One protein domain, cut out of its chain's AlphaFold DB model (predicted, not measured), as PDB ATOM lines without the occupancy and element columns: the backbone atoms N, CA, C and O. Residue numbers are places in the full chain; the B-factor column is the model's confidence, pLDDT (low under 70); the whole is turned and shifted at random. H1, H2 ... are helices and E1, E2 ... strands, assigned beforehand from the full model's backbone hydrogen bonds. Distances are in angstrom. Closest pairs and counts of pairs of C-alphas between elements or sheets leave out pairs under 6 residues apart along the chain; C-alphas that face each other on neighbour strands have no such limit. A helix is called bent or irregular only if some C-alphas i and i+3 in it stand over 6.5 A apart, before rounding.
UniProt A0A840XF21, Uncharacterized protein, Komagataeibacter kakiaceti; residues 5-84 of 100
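AT A GLANCE: This is residues 5 to 84 of the 100 residues of an uncharacterized protein of Komagataeibacter kakiaceti (UniProt A0A840XF21). A strongly twisted three-stranded sheet has the long helix H1 lying along one face; short H2 turns the chain at one end between H1 and E3, and H3 sits beyond the strands after a long loop. A second long loop, residues 21 to 36, folds back so that residues 25 to 26 pair with E2. The printed part has 80 residues, with E1, E2, H1, H2, E3 and H3 in that order; the sheet runs E2, E1, E3, antiparallel, in the mixed class. It is compact, with a radius of gyration of the C-alphas of 11.8 A and spans of 35 by 28 by 18 A.

HOW THE PARTS SIT: E1, residues 5 to 11, and E2, residues 17 to 20, form an antiparallel hairpin at 132 degrees, with N 18 and O 9 within hydrogen-bond range at 2.9 A. Inner strand E1 also neighbours E3, residues 56 to 63, antiparallel at 157 degrees, with N 8 and O 60 at 2.9 A. H1, residues 37 to 48, is on the sheet at a height of 9.2 A, over E1 and E3, making two layers, helix on sheet; it runs along the strands, at 8 degrees to E3 on the local plane. The closest C-alphas of H1 and E3 are those of Val 40 and Gly 61, 6.3 A apart. H2, residues 51 to 55, only grazes the sheet with residues 53 to 55. E2, H1, H2 and E3 form a split strand-helix-strand unit, two strands of one sheet that are not neighbours, with helices between them along the chain and E1 between them in the sheet; its crossover is right-handed. H3, residues 76 to 83, is apart from H1 and H2; its closest C-alpha to E2 is Arg 81, 7.4 A from that of Ile 17. Every O i to N i+4 pair is within range in H3, 6 of 8 in H1 and 0 of 1 in H2, where 2 of 2 O i to N i+3 pairs are.

IN THESE COORDINATES: E1 begins at C-alpha 5 (-12.723, 29.932, 52.655) and is 19.3 A long; E3 is 19.5 A. H1, 17.5 A, is irregular: C-alphas 38 and 41 are 7.5 A apart. H3, 10.5 A, ends at C-alpha 83 (-10.572, 46.150, 52.718).

THE WHOLE: The C-alphas of Pro 51 and Ser 67, the two farthest apart, are 35.2 A apart. The printed part has no cut; the links E2 to H1 and E3 to H3 are long. Mean pLDDT of the printed part is 96.0, and no printed residue is under 70.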
ATOM      1  N   SER A   5     -13.536  29.068  53.491       98.50
ATOM      2  CA  SER A   5     -12.723  29.932  52.655       98.50
ATOM      3  C   SER A   5     -13.583  30.610  51.600       98.50
ATOM      4  O   SER A   5     -14.681  30.168  51.268       98.50
ATOM      5  N   VAL A   6     -13.041  31.671  51.026       98.50
ATOM      6  CA  VAL A   6     -13.510  32.265  49.771       98.50
ATOM      7  C   VAL A   6     -12.415  32.139  48.723       98.50
ATOM      8  O   VAL A   6     -11.245  31.992  49.067       98.50
ATOM      9  N   ILE A   7     -12.756  32.203  47.439       98.62
ATOM     10  CA  ILE A   7     -11.753  32.199  46.365       98.62
ATOM     11  C   ILE A   7     -11.520  33.628  45.885       98.62
ATOM     12  O   ILE A   7     -12.470  34.358  45.598       98.62
ATOM     13  N   THR A   8     -10.250  34.008  45.768       98.62
ATOM     14  CA  THR A   8      -9.813  35.309  45.259       98.62
ATOM     15  C   THR A   8      -8.931  35.155  44.026       98.62
ATOM     16  O   THR A   8      -8.346  34.095  43.794       98.62
ATOM     17  N   ALA A   9      -8.843  36.222  43.239       98.31
ATOM     18  CA  ALA A   9      -7.926  36.373  42.120       98.31
ATOM     19  C   ALA A   9      -7.663  37.865  41.846       98.31
ATOM     20  O   ALA A   9      -8.310  38.740  42.422       98.31
ATOM     21  N   ASN A  10      -6.744  38.162  40.930       97.94
ATOM     22  CA  ASN A  10      -6.542  39.506  40.394       97.94
ATOM     23  C   ASN A  10      -7.083  39.581  38.964       97.94
ATOM     24  O   ASN A  10      -6.731  38.755  38.122       97.94
ATOM     25  N   ARG A  11      -7.926  40.574  38.675       97.62
ATOM     26  CA  ARG A  11      -8.438  40.831  37.326       97.62
ATOM     27  C   ARG A  11      -7.305  41.329  36.431       97.62
ATOM     28  O   ARG A  11      -6.569  42.233  36.802       97.62
ATOM     29  N   LEU A  12      -7.175  40.742  35.245       96.81
ATOM     30  CA  LEU A  12      -6.075  41.040  34.320       96.81
ATOM     31  C   LEU A  12      -6.110  42.468  33.777       96.81
ATOM     32  O   LEU A  12      -5.060  43.056  33.554       96.81
ATOM     33  N   LEU A  13      -7.309  43.007  33.548       95.69
ATOM     34  CA  LEU A  13      -7.480  44.285  32.860       95.69
ATOM     35  C   LEU A  13      -6.965  45.475  33.680       95.69
ATOM     36  O   LEU A  13      -6.417  46.414  33.116       95.69
ATOM     37  N   ASP A  14      -7.162  45.445  34.997       95.50
ATOM     38  CA  ASP A  14      -6.908  46.587  35.878       95.50
ATOM     39  C   ASP A  14      -6.273  46.208  37.224       95.50
ATOM     40  O   ASP A  14      -6.145  47.043  38.117       95.50
ATOM     41  N   GLY A  15      -5.877  44.947  37.396       95.38
ATOM     42  CA  GLY A  15      -5.167  44.465  38.579       95.38
ATOM     43  C   GLY A  15      -6.014  44.347  39.847       95.38
ATOM     44  O   GLY A  15      -5.480  43.911  40.872       95.38
ATOM     45  N   ARG A  16      -7.311  44.689  39.808       96.06
ATOM     46  CA  ARG A  16      -8.180  44.680  40.993       96.06
ATOM     47  C   ARG A  16      -8.328  43.289  41.582       96.06
ATOM     48  O   ARG A  16      -8.400  42.290  40.864       96.06
ATOM     49  N   ILE A  17      -8.414  43.241  42.904       97.50
ATOM     50  CA  ILE A  17      -8.734  42.018  43.631       97.50
ATOM     51  C   ILE A  17     -10.215  41.725  43.420       97.50
ATOM     52  O   ILE A  17     -11.064  42.595  43.601       97.50
ATOM     53  N   VAL A  18     -10.508  40.493  43.025       97.88
ATOM     54  CA  VAL A  18     -11.867  40.007  42.818       97.88
ATOM     55  C   VAL A  18     -12.095  38.714  43.586       97.88
ATOM     56  O   VAL A  18     -11.164  37.966  43.892       97.88
ATOM     57  N   TRP A  19     -13.358  38.456  43.884       98.25
ATOM     58  CA  TRP A  19     -13.837  37.357  44.704       98.25
ATOM     59  C   TRP A  19     -14.854  36.543  43.920       98.25
ATOM     60  O   TRP A  19     -15.726  37.101  43.248       98.25
ATOM     61  N   LEU A  20     -14.729  35.221  43.982       98.44
ATOM     62  CA  LEU A  20     -15.644  34.317  43.302       98.44
ATOM     63  C   LEU A  20     -17.028  34.390  43.952       98.44
ATOM     64  O   LEU A  20     -17.161  34.215  45.160       98.44
ATOM     65  N   THR A  21     -18.056  34.587  43.141       97.75
ATOM     66  CA  THR A  21     -19.477  34.574  43.518       97.75
ATOM     67  C   THR A  21     -20.166  33.332  42.940       97.75
ATOM     68  O   THR A  21     -19.523  32.482  42.323       97.75
ATOM     69  N   ALA A  22     -21.486  33.215  43.096       94.50
ATOM     70  CA  ALA A  22     -22.254  32.138  42.469       94.50
ATOM     71  C   ALA A  22     -22.263  32.197  40.925       94.50
ATOM     72  O   ALA A  22     -22.423  31.161  40.285       94.50
ATOM     73  N   THR A  23     -22.095  33.382  40.327       92.94
ATOM     74  CA  THR A  23     -22.300  33.606  38.881       92.94
ATOM     75  C   THR A  23     -21.103  34.236  38.166       92.94
ATOM     76  O   THR A  23     -21.213  34.581  36.994       92.94
ATOM     77  N   GLY A  24     -19.972  34.429  38.846       95.50
ATOM     78  CA  GLY A  24     -18.802  35.100  38.275       95.50
ATOM     79  C   GLY A  24     -17.910  35.726  39.342       95.50
ATOM     80  O   GLY A  24     -17.794  35.192  40.444       95.50
ATOM     81  N   TRP A  25     -17.315  36.880  39.042       97.50
ATOM     82  CA  TRP A  25     -16.364  37.579  39.915       97.50
ATOM     83  C   TRP A  25     -16.897  38.946  40.367       97.50
ATOM     84  O   TRP A  25     -17.439  39.692  39.557       97.50
ATOM     85  N   SER A  26     -16.706  39.288  41.642       96.94
ATOM     86  CA  SER A  26     -17.104  40.566  42.258       96.94
ATOM     87  C   SER A  26     -15.899  41.265  42.882       96.94
ATOM     88  O   SER A  26     -15.009  40.608  43.407       96.94
ATOM     89  N   GLU A  27     -15.874  42.595  42.880       96.19
ATOM     90  CA  GLU A  27     -14.846  43.384  43.584       96.19
ATOM     91  C   GLU A  27     -15.103  43.438  45.104       96.19
ATOM     92  O   GLU A  27     -14.204  43.711  45.892       96.19
ATOM     93  N   THR A  28     -16.325  43.114  45.535       94.88
ATOM     94  CA  THR A  28     -16.748  43.154  46.938       94.88
ATOM     95  C   THR A  28     -16.700  41.763  47.571       94.88
ATOM     96  O   THR A  28     -17.403  40.856  47.119       94.88
ATOM     97  N   ILE A  29     -15.921  41.610  48.649       96.50
ATOM     98  CA  ILE A  29     -15.745  40.333  49.365       96.50
ATOM     99  C   ILE A  29     -17.034  39.816  50.020       96.50
ATOM    100  O   ILE A  29     -17.225  38.610  50.119       96.50
ATOM    101  N   SER A  30     -17.965  40.688  50.414       95.75
ATOM    102  CA  SER A  30     -19.247  40.264  51.000       95.75
ATOM    103  C   SER A  30     -20.140  39.492  50.021       95.75
ATOM    104  O   SER A  30     -21.020  38.758  50.457       95.75
ATOM    105  N   HIS A  31     -19.909  39.619  48.709       97.31
ATOM    106  CA  HIS A  31     -20.596  38.834  47.675       97.31
ATOM    107  C   HIS A  31     -19.912  37.491  47.394       97.31
ATOM    108  O   HIS A  31     -20.377  36.723  46.546       97.31
ATOM    109  N   ALA A  32     -18.779  37.220  48.044       97.94
ATOM    110  CA  ALA A  32     -18.018  36.014  47.803       97.94
ATOM    111  C   ALA A  32     -18.805  34.777  48.243       97.94
ATOM    112  O   ALA A  32     -19.418  34.734  49.311       97.94
ATOM    113  N   ARG A  33     -18.738  33.733  47.422       97.62
ATOM    114  CA  ARG A  33     -19.237  32.412  47.776       97.62
ATOM    115  C   ARG A  33     -18.334  31.819  48.858       97.62
ATOM    116  O   ARG A  33     -17.141  31.627  48.628       97.62
ATOM    117  N   ILE A  34     -18.929  31.496  50.003       97.56
ATOM    118  CA  ILE A  34     -18.279  30.752  51.083       97.56
ATOM    119  C   ILE A  34     -18.214  29.273  50.686       97.56
ATOM    120  O   ILE A  34     -19.192  28.711  50.188       97.56
ATOM    121  N   ILE A  35     -17.045  28.668  50.860       97.69
ATOM    122  CA  ILE A  35     -16.727  27.298  50.458       97.69
ATOM    123  C   ILE A  35     -16.099  26.594  51.656       97.69
ATOM    124  O   ILE A  35     -15.241  27.165  52.331       97.69
ATOM    125  N   ASP A  36     -16.504  25.357  51.919       97.44
ATOM    126  CA  ASP A  36     -15.835  24.533  52.917       97.44
ATOM    127  C   ASP A  36     -14.382  24.284  52.512       97.44
ATOM    128  O   ASP A  36     -14.080  24.015  51.351       97.44
ATOM    129  N   ASN A  37     -13.455  24.331  53.469       96.62
ATOM    130  CA  ASN A  37     -12.026  24.163  53.183       96.62
ATOM    131  C   ASN A  37     -11.710  22.842  52.461       96.62
ATOM    132  O   ASN A  37     -10.743  22.784  51.705       96.62
ATOM    133  N   ALA A  38     -12.525  21.804  52.666       97.12
ATOM    134  CA  ALA A  38     -12.396  20.524  51.971       97.12
ATOM    135  C   ALA A  38     -12.671  20.624  50.455       97.12
ATOM    136  O   ALA A  38     -12.104  19.853  49.684       97.12
ATOM    137  N   ASP A  39     -13.478  21.598  50.022       97.75
ATOM    138  CA  ASP A  39     -13.952  21.747  48.641       97.75
ATOM    139  C   ASP A  39     -13.235  22.860  47.860       97.75
ATOM    140  O   ASP A  39     -13.502  23.065  46.670       97.75
ATOM    141  N   VAL A  40     -12.312  23.593  48.495       97.81
ATOM    142  CA  VAL A  40     -11.607  24.733  47.880       97.81
ATOM    143  C   VAL A  40     -10.860  24.313  46.618       97.81
ATOM    144  O   VAL A  40     -11.067  24.908  45.561       97.81
ATOM    145  N   GLU A  41     -10.043  23.261  46.687       98.12
ATOM    146  CA  GLU A  41      -9.242  22.804  45.544       98.12
ATOM    147  C   GLU A  41     -10.116  22.296  44.390       98.12
ATOM    148  O   GLU A  41      -9.872  22.609  43.219       98.12
ATOM    149  N   ALA A  42     -11.190  21.570  44.713       98.25
ATOM    150  CA  ALA A  42     -12.165  21.121  43.725       98.25
ATOM    151  C   ALA A  42     -12.843  22.316  43.035       98.25
ATOM    152  O   ALA A  42     -12.948  22.349  41.805       98.25
ATOM    153  N   THR A  43     -13.226  23.334  43.808       98.00
ATOM    154  CA  THR A  43     -13.850  24.552  43.284       98.00
ATOM    155  C   THR A  43     -12.873  25.354  42.422       98.00
ATOM    156  O   THR A  43     -13.232  25.779  41.326       98.00
ATOM    157  N   ILE A  44     -11.612  25.512  42.839       98.25
ATOM    158  CA  ILE A  44     -10.575  26.183  42.036       98.25
ATOM    159  C   ILE A  44     -10.395  25.472  40.692       98.25
ATOM    160  O   ILE A  44     -10.320  26.132  39.652       98.25
ATOM    161  N   LYS A  45     -10.361  24.134  40.684       98.19
ATOM    162  CA  LYS A  45     -10.258  23.345  39.450       98.19
ATOM    163  C   LYS A  45     -11.448  23.586  38.518       98.19
ATOM    164  O   LYS A  45     -11.241  23.782  37.321       98.19
ATOM    165  N   GLN A  46     -12.670  23.613  39.052       97.25
ATOM    166  CA  GLN A  46     -13.880  23.920  38.279       97.25
ATOM    167  C   GLN A  46     -13.824  25.330  37.687       97.25
ATOM    168  O   GLN A  46     -14.033  25.506  36.490       97.25
ATOM    169  N   VAL A  47     -13.474  26.328  38.501       97.12
ATOM    170  CA  VAL A  47     -13.375  27.728  38.074       97.12
ATOM    171  C   VAL A  47     -12.344  27.892  36.963       97.12
ATOM    172  O   VAL A  47     -12.638  28.549  35.967       97.12
ATOM    173  N   ARG A  48     -11.171  27.256  37.075       97.31
ATOM    174  CA  ARG A  48     -10.111  27.300  36.049       97.31
ATOM    175  C   ARG A  48     -10.547  26.746  34.691       97.31
ATOM    176  O   ARG A  48      -9.964  27.134  33.684       97.31
ATOM    177  N   ALA A  49     -11.555  25.876  34.653       96.56
ATOM    178  CA  ALA A  49     -12.119  25.345  33.413       96.56
ATOM    179  C   ALA A  49     -13.165  26.276  32.765       96.56
ATOM    180  O   ALA A  49     -13.586  26.032  31.635       96.56
ATOM    181  N   THR A  50     -13.595  27.341  33.449       95.31
ATOM    182  CA  THR A  50     -14.585  28.287  32.915       95.31
ATOM    183  C   THR A  50     -13.947  29.322  31.977       95.31
ATOM    184  O   THR A  50     -12.783  29.691  32.154       95.31
ATOM    185  N   PRO A  51     -14.704  29.883  31.011       93.62
ATOM    186  CA  PRO A  51     -14.236  30.994  30.180       93.62
ATOM    187  C   PRO A  51     -13.752  32.209  30.981       93.62
ATOM    188  O   PRO A  51     -12.826  32.890  30.537       93.62
ATOM    189  N   ASP A  52     -14.359  32.457  32.143       90.94
ATOM    190  CA  ASP A  52     -14.074  33.596  33.017       90.94
ATOM    191  C   ASP A  52     -12.686  33.528  33.657       90.94
ATOM    192  O   ASP A  52     -12.103  34.574  33.948       90.94
ATOM    193  N   ALA A  53     -12.102  32.331  33.794       94.06
ATOM    194  CA  ALA A  53     -10.731  32.168  34.274       94.06
ATOM    195  C   ALA A  53      -9.702  32.895  33.397       94.06
ATOM    196  O   ALA A  53      -8.646  33.276  33.886       94.06
ATOM    197  N   ARG A  54     -10.014  33.152  32.118       95.56
ATOM    198  CA  ARG A  54      -9.142  33.911  31.205       95.56
ATOM    199  C   ARG A  54      -9.077  35.406  31.516       95.56
ATOM    200  O   ARG A  54      -8.258  36.097  30.926       95.56
ATOM    201  N   ARG A  55      -9.943  35.919  32.398       96.44
ATOM    202  CA  ARG A  55      -9.981  37.340  32.787       96.44
ATOM    203  C   ARG A  55      -9.271  37.618  34.112       96.44
ATOM    204  O   ARG A  55      -9.170  38.780  34.505       96.44
ATOM    205  N   VAL A  56      -8.794  36.582  34.799       98.12
ATOM    206  CA  VAL A  56      -8.184  36.684  36.128       98.12
ATOM    207  C   VAL A  56      -6.906  35.852  36.223       98.12
ATOM    208  O   VAL A  56      -6.715  34.884  35.494       98.12
ATOM    209  N   VAL A  57      -6.027  36.209  37.153       97.75
ATOM    210  CA  VAL A  57      -4.789  35.485  37.467       97.75
ATOM    211  C   VAL A  57      -4.641  35.290  38.968       97.75
ATOM    212  O   VAL A  57      -5.245  36.007  39.762       97.75
ATOM    213  N   GLY A  58      -3.834  34.301  39.362       97.19
ATOM    214  CA  GLY A  58      -3.585  34.014  40.774       97.19
ATOM    215  C   GLY A  58      -4.852  33.590  41.517       97.19
ATOM    216  O   GLY A  58      -5.179  34.188  42.529       97.19
ATOM    217  N   ILE A  59      -5.580  32.593  41.002       98.38
ATOM    218  CA  ILE A  59      -6.766  32.035  41.672       98.38
ATOM    219  C   ILE A  59      -6.323  31.167  42.859       98.38
ATOM    220  O   ILE A  59      -5.661  30.148  42.636       98.38
ATOM    221  N   TYR A  60      -6.710  31.540  44.082       98.31
ATOM    222  CA  TYR A  60      -6.442  30.771  45.307       98.31
ATOM    223  C   TYR A  60      -7.514  30.985  46.391       98.31
ATOM    224  O   TYR A  60      -8.318  31.916  46.313       98.31
ATOM    225  N   GLY A  61      -7.534  30.104  47.396       98.25
ATOM    226  CA  GLY A  61      -8.432  30.188  48.551       98.25
ATOM    227  C   GLY A  61      -7.893  31.084  49.671       98.25
ATOM    228  O   GLY A  61      -6.708  31.058  49.989       98.25
ATOM    229  N   VAL A  62      -8.776  31.857  50.294       98.25
ATOM    230  CA  VAL A  62      -8.511  32.697  51.466       98.25
ATOM    231  C   VAL A  62      -9.372  32.200  52.613       98.25
ATOM    232  O   VAL A  62     -10.598  32.278  52.543       98.25
ATOM    233  N   GLN A  63      -8.722  31.715  53.668       98.00
ATOM    234  CA  GLN A  63      -9.402  31.226  54.859       98.00
ATOM    235  C   GLN A  63     -10.068  32.372  55.624       98.00
ATOM    236  O   GLN A  63      -9.475  33.441  55.810       98.00
ATOM    237  N   LEU A  64     -11.294  32.129  56.079       97.62
ATOM    238  CA  LEU A  64     -12.057  33.056  56.902       97.62
ATOM    239  C   LEU A  64     -11.775  32.842  58.391       97.62
ATOM    240  O   LEU A  64     -11.451  31.736  58.832       97.62
ATOM    241  N   ASP A  65     -11.897  33.920  59.159       96.38
ATOM    242  CA  ASP A  65     -11.863  33.883  60.615       96.38
ATOM    243  C   ASP A  65     -13.185  33.300  61.149       96.38
ATOM    244  O   ASP A  65     -14.235  33.916  60.954       96.38
ATOM    245  N   PRO A  66     -13.170  32.139  61.832       94.38
ATOM    246  CA  PRO A  66     -14.388  31.513  62.346       94.38
ATOM    247  C   PRO A  66     -15.030  32.289  63.506       94.38
ATOM    248  O   PRO A  66     -16.169  32.002  63.869       94.38
ATOM    249  N   SER A  67     -14.305  33.232  64.116       93.25
ATOM    250  CA  SER A  67     -14.784  34.062  65.224       93.25
ATOM    251  C   SER A  67     -15.330  35.421  64.777       93.25
ATOM    252  O   SER A  67     -15.990  36.105  65.560       93.25
ATOM    253  N   ALA A  68     -15.080  35.817  63.527       89.56
ATOM    254  CA  ALA A  68     -15.514  37.099  62.997       89.56
ATOM    255  C   ALA A  68     -16.954  37.044  62.469       89.56
ATOM    256  O   ALA A  68     -17.408  36.046  61.907       89.56
ATOM    257  N   ALA A  69     -17.668  38.164  62.586       83.38
ATOM    258  CA  ALA A  69     -18.946  38.330  61.910       83.38
ATOM    259  C   ALA A  69     -18.722  38.558  60.403       83.38
ATOM    260  O   ALA A  69     -17.942  39.422  59.997       83.38
ATOM    261  N   GLY A  70     -19.437  37.802  59.569       88.19
ATOM    262  CA  GLY A  70     -19.403  37.953  58.113       88.19
ATOM    263  C   GLY A  70     -18.134  37.408  57.444       88.19
ATOM    264  O   GLY A  70     -17.434  36.552  57.976       88.19
ATOM    265  N   VAL A  71     -17.857  37.886  56.227       95.12
ATOM    266  CA  VAL A  71     -16.764  37.380  55.379       95.12
ATOM    267  C   VAL A  71     -15.465  38.127  55.687       95.12
ATOM    268  O   VAL A  71     -15.065  39.039  54.963       95.12
ATOM    269  N   THR A  72     -14.810  37.746  56.784       96.31
ATOM    270  CA  THR A  72     -13.551  38.360  57.231       96.31
ATOM    271  C   THR A  72     -12.380  37.386  57.074       96.31
ATOM    272  O   THR A  72     -12.415  36.305  57.661       96.31
ATOM    273  N   PRO A  73     -11.321  37.740  56.323       97.00
ATOM    274  CA  PRO A  73     -10.131  36.901  56.218       97.00
ATOM    275  C   PRO A  73      -9.387  36.705  57.546       97.00
ATOM    276  O   PRO A  73      -9.214  37.645  58.332       97.00
ATOM    277  N   LEU A  74      -8.860  35.496  57.740       96.44
ATOM    278  CA  LEU A  74      -8.133  35.097  58.947       96.44
ATOM    279  C   LEU A  74      -6.818  35.871  59.132       96.44
ATOM    280  O   LEU A  74      -6.473  36.278  60.242       96.44
ATOM    281  N   THR A  75      -6.076  36.113  58.049       95.12
ATOM    282  CA  THR A  75      -4.757  36.761  58.111       95.12
ATOM    283  C   THR A  75      -4.856  38.275  57.921       95.12
ATOM    284  O   THR A  75      -5.682  38.778  57.158       95.12
ATOM    285  N   VAL A  76      -3.965  39.027  58.579       94.19
ATOM    286  CA  VAL A  76      -3.866  40.493  58.424       94.19
ATOM    287  C   VAL A  76      -3.615  40.881  56.965       94.19
ATOM    288  O   VAL A  76      -4.257  41.794  56.452       94.19
ATOM    289  N   ARG A  77      -2.721  40.158  56.279       95.19
ATOM    290  CA  ARG A  77      -2.402  40.392  54.864       95.19
ATOM    291  C   ARG A  77      -3.658  40.318  53.994       95.19
ATOM    292  O   ARG A  77      -3.868  41.187  53.150       95.19
ATOM    293  N   GLU A  78      -4.525  39.337  54.239       96.25
ATOM    294  CA  GLU A  78      -5.706  39.128  53.402       96.25
ATOM    295  C   GLU A  78      -6.800  40.140  53.745       96.25
ATOM    296  O   GLU A  78      -7.522  40.566  52.848       96.25
ATOM    297  N   ARG A  79      -6.869  40.603  55.001       94.88
ATOM    298  CA  ARG A  79      -7.730  41.731  55.386       94.88
ATOM    299  C   ARG A  79      -7.326  43.024  54.685       94.88
ATOM    300  O   ARG A  79      -8.189  43.681  54.118       94.88
ATOM    301  N   ILE A  80      -6.032  43.351  54.648       92.44
ATOM    302  CA  ILE A  80      -5.531  44.536  53.926       92.44
ATOM    303  C   ILE A  80      -5.856  44.432  52.431       92.44
ATOM    304  O   ILE A  80      -6.278  45.403  51.812       92.44
ATOM    305  N   ARG A  81      -5.708  43.241  51.841       93.69
ATOM    306  CA  ARG A  81      -6.100  42.990  50.445       93.69
ATOM    307  C   ARG A  81      -7.602  43.172  50.208       93.69
ATOM    308  O   ARG A  81      -7.982  43.679  49.161       93.69
ATOM    309  N   ALA A  82      -8.442  42.738  51.144       92.81
ATOM    310  CA  ALA A  82      -9.895  42.785  51.000       92.81
ATOM    311  C   ALA A  82     -10.497  44.173  51.248       92.81
ATOM    312  O   ALA A  82     -11.443  44.549  50.560       92.81
ATOM    313  N   PHE A  83      -9.963  44.916  52.216       91.31
ATOM    314  CA  PHE A  83     -10.572  46.150  52.718       91.31
ATOM    315  C   PHE A  83      -9.707  47.396  52.492       91.31
ATOM    316  O   PHE A  83     -10.141  48.504  52.793       91.31
ATOM    317  N   GLY A  84      -8.502  47.228  51.947       84.88
ATOM    318  CA  GLY A  84      -7.489  48.275  51.909       84.88
ATOM    319  C   GLY A  84      -6.734  48.392  53.239       84.88
ATOM    320  O   GLY A  84      -7.030  47.680  54.205       84.88
TER     321      GLY A  84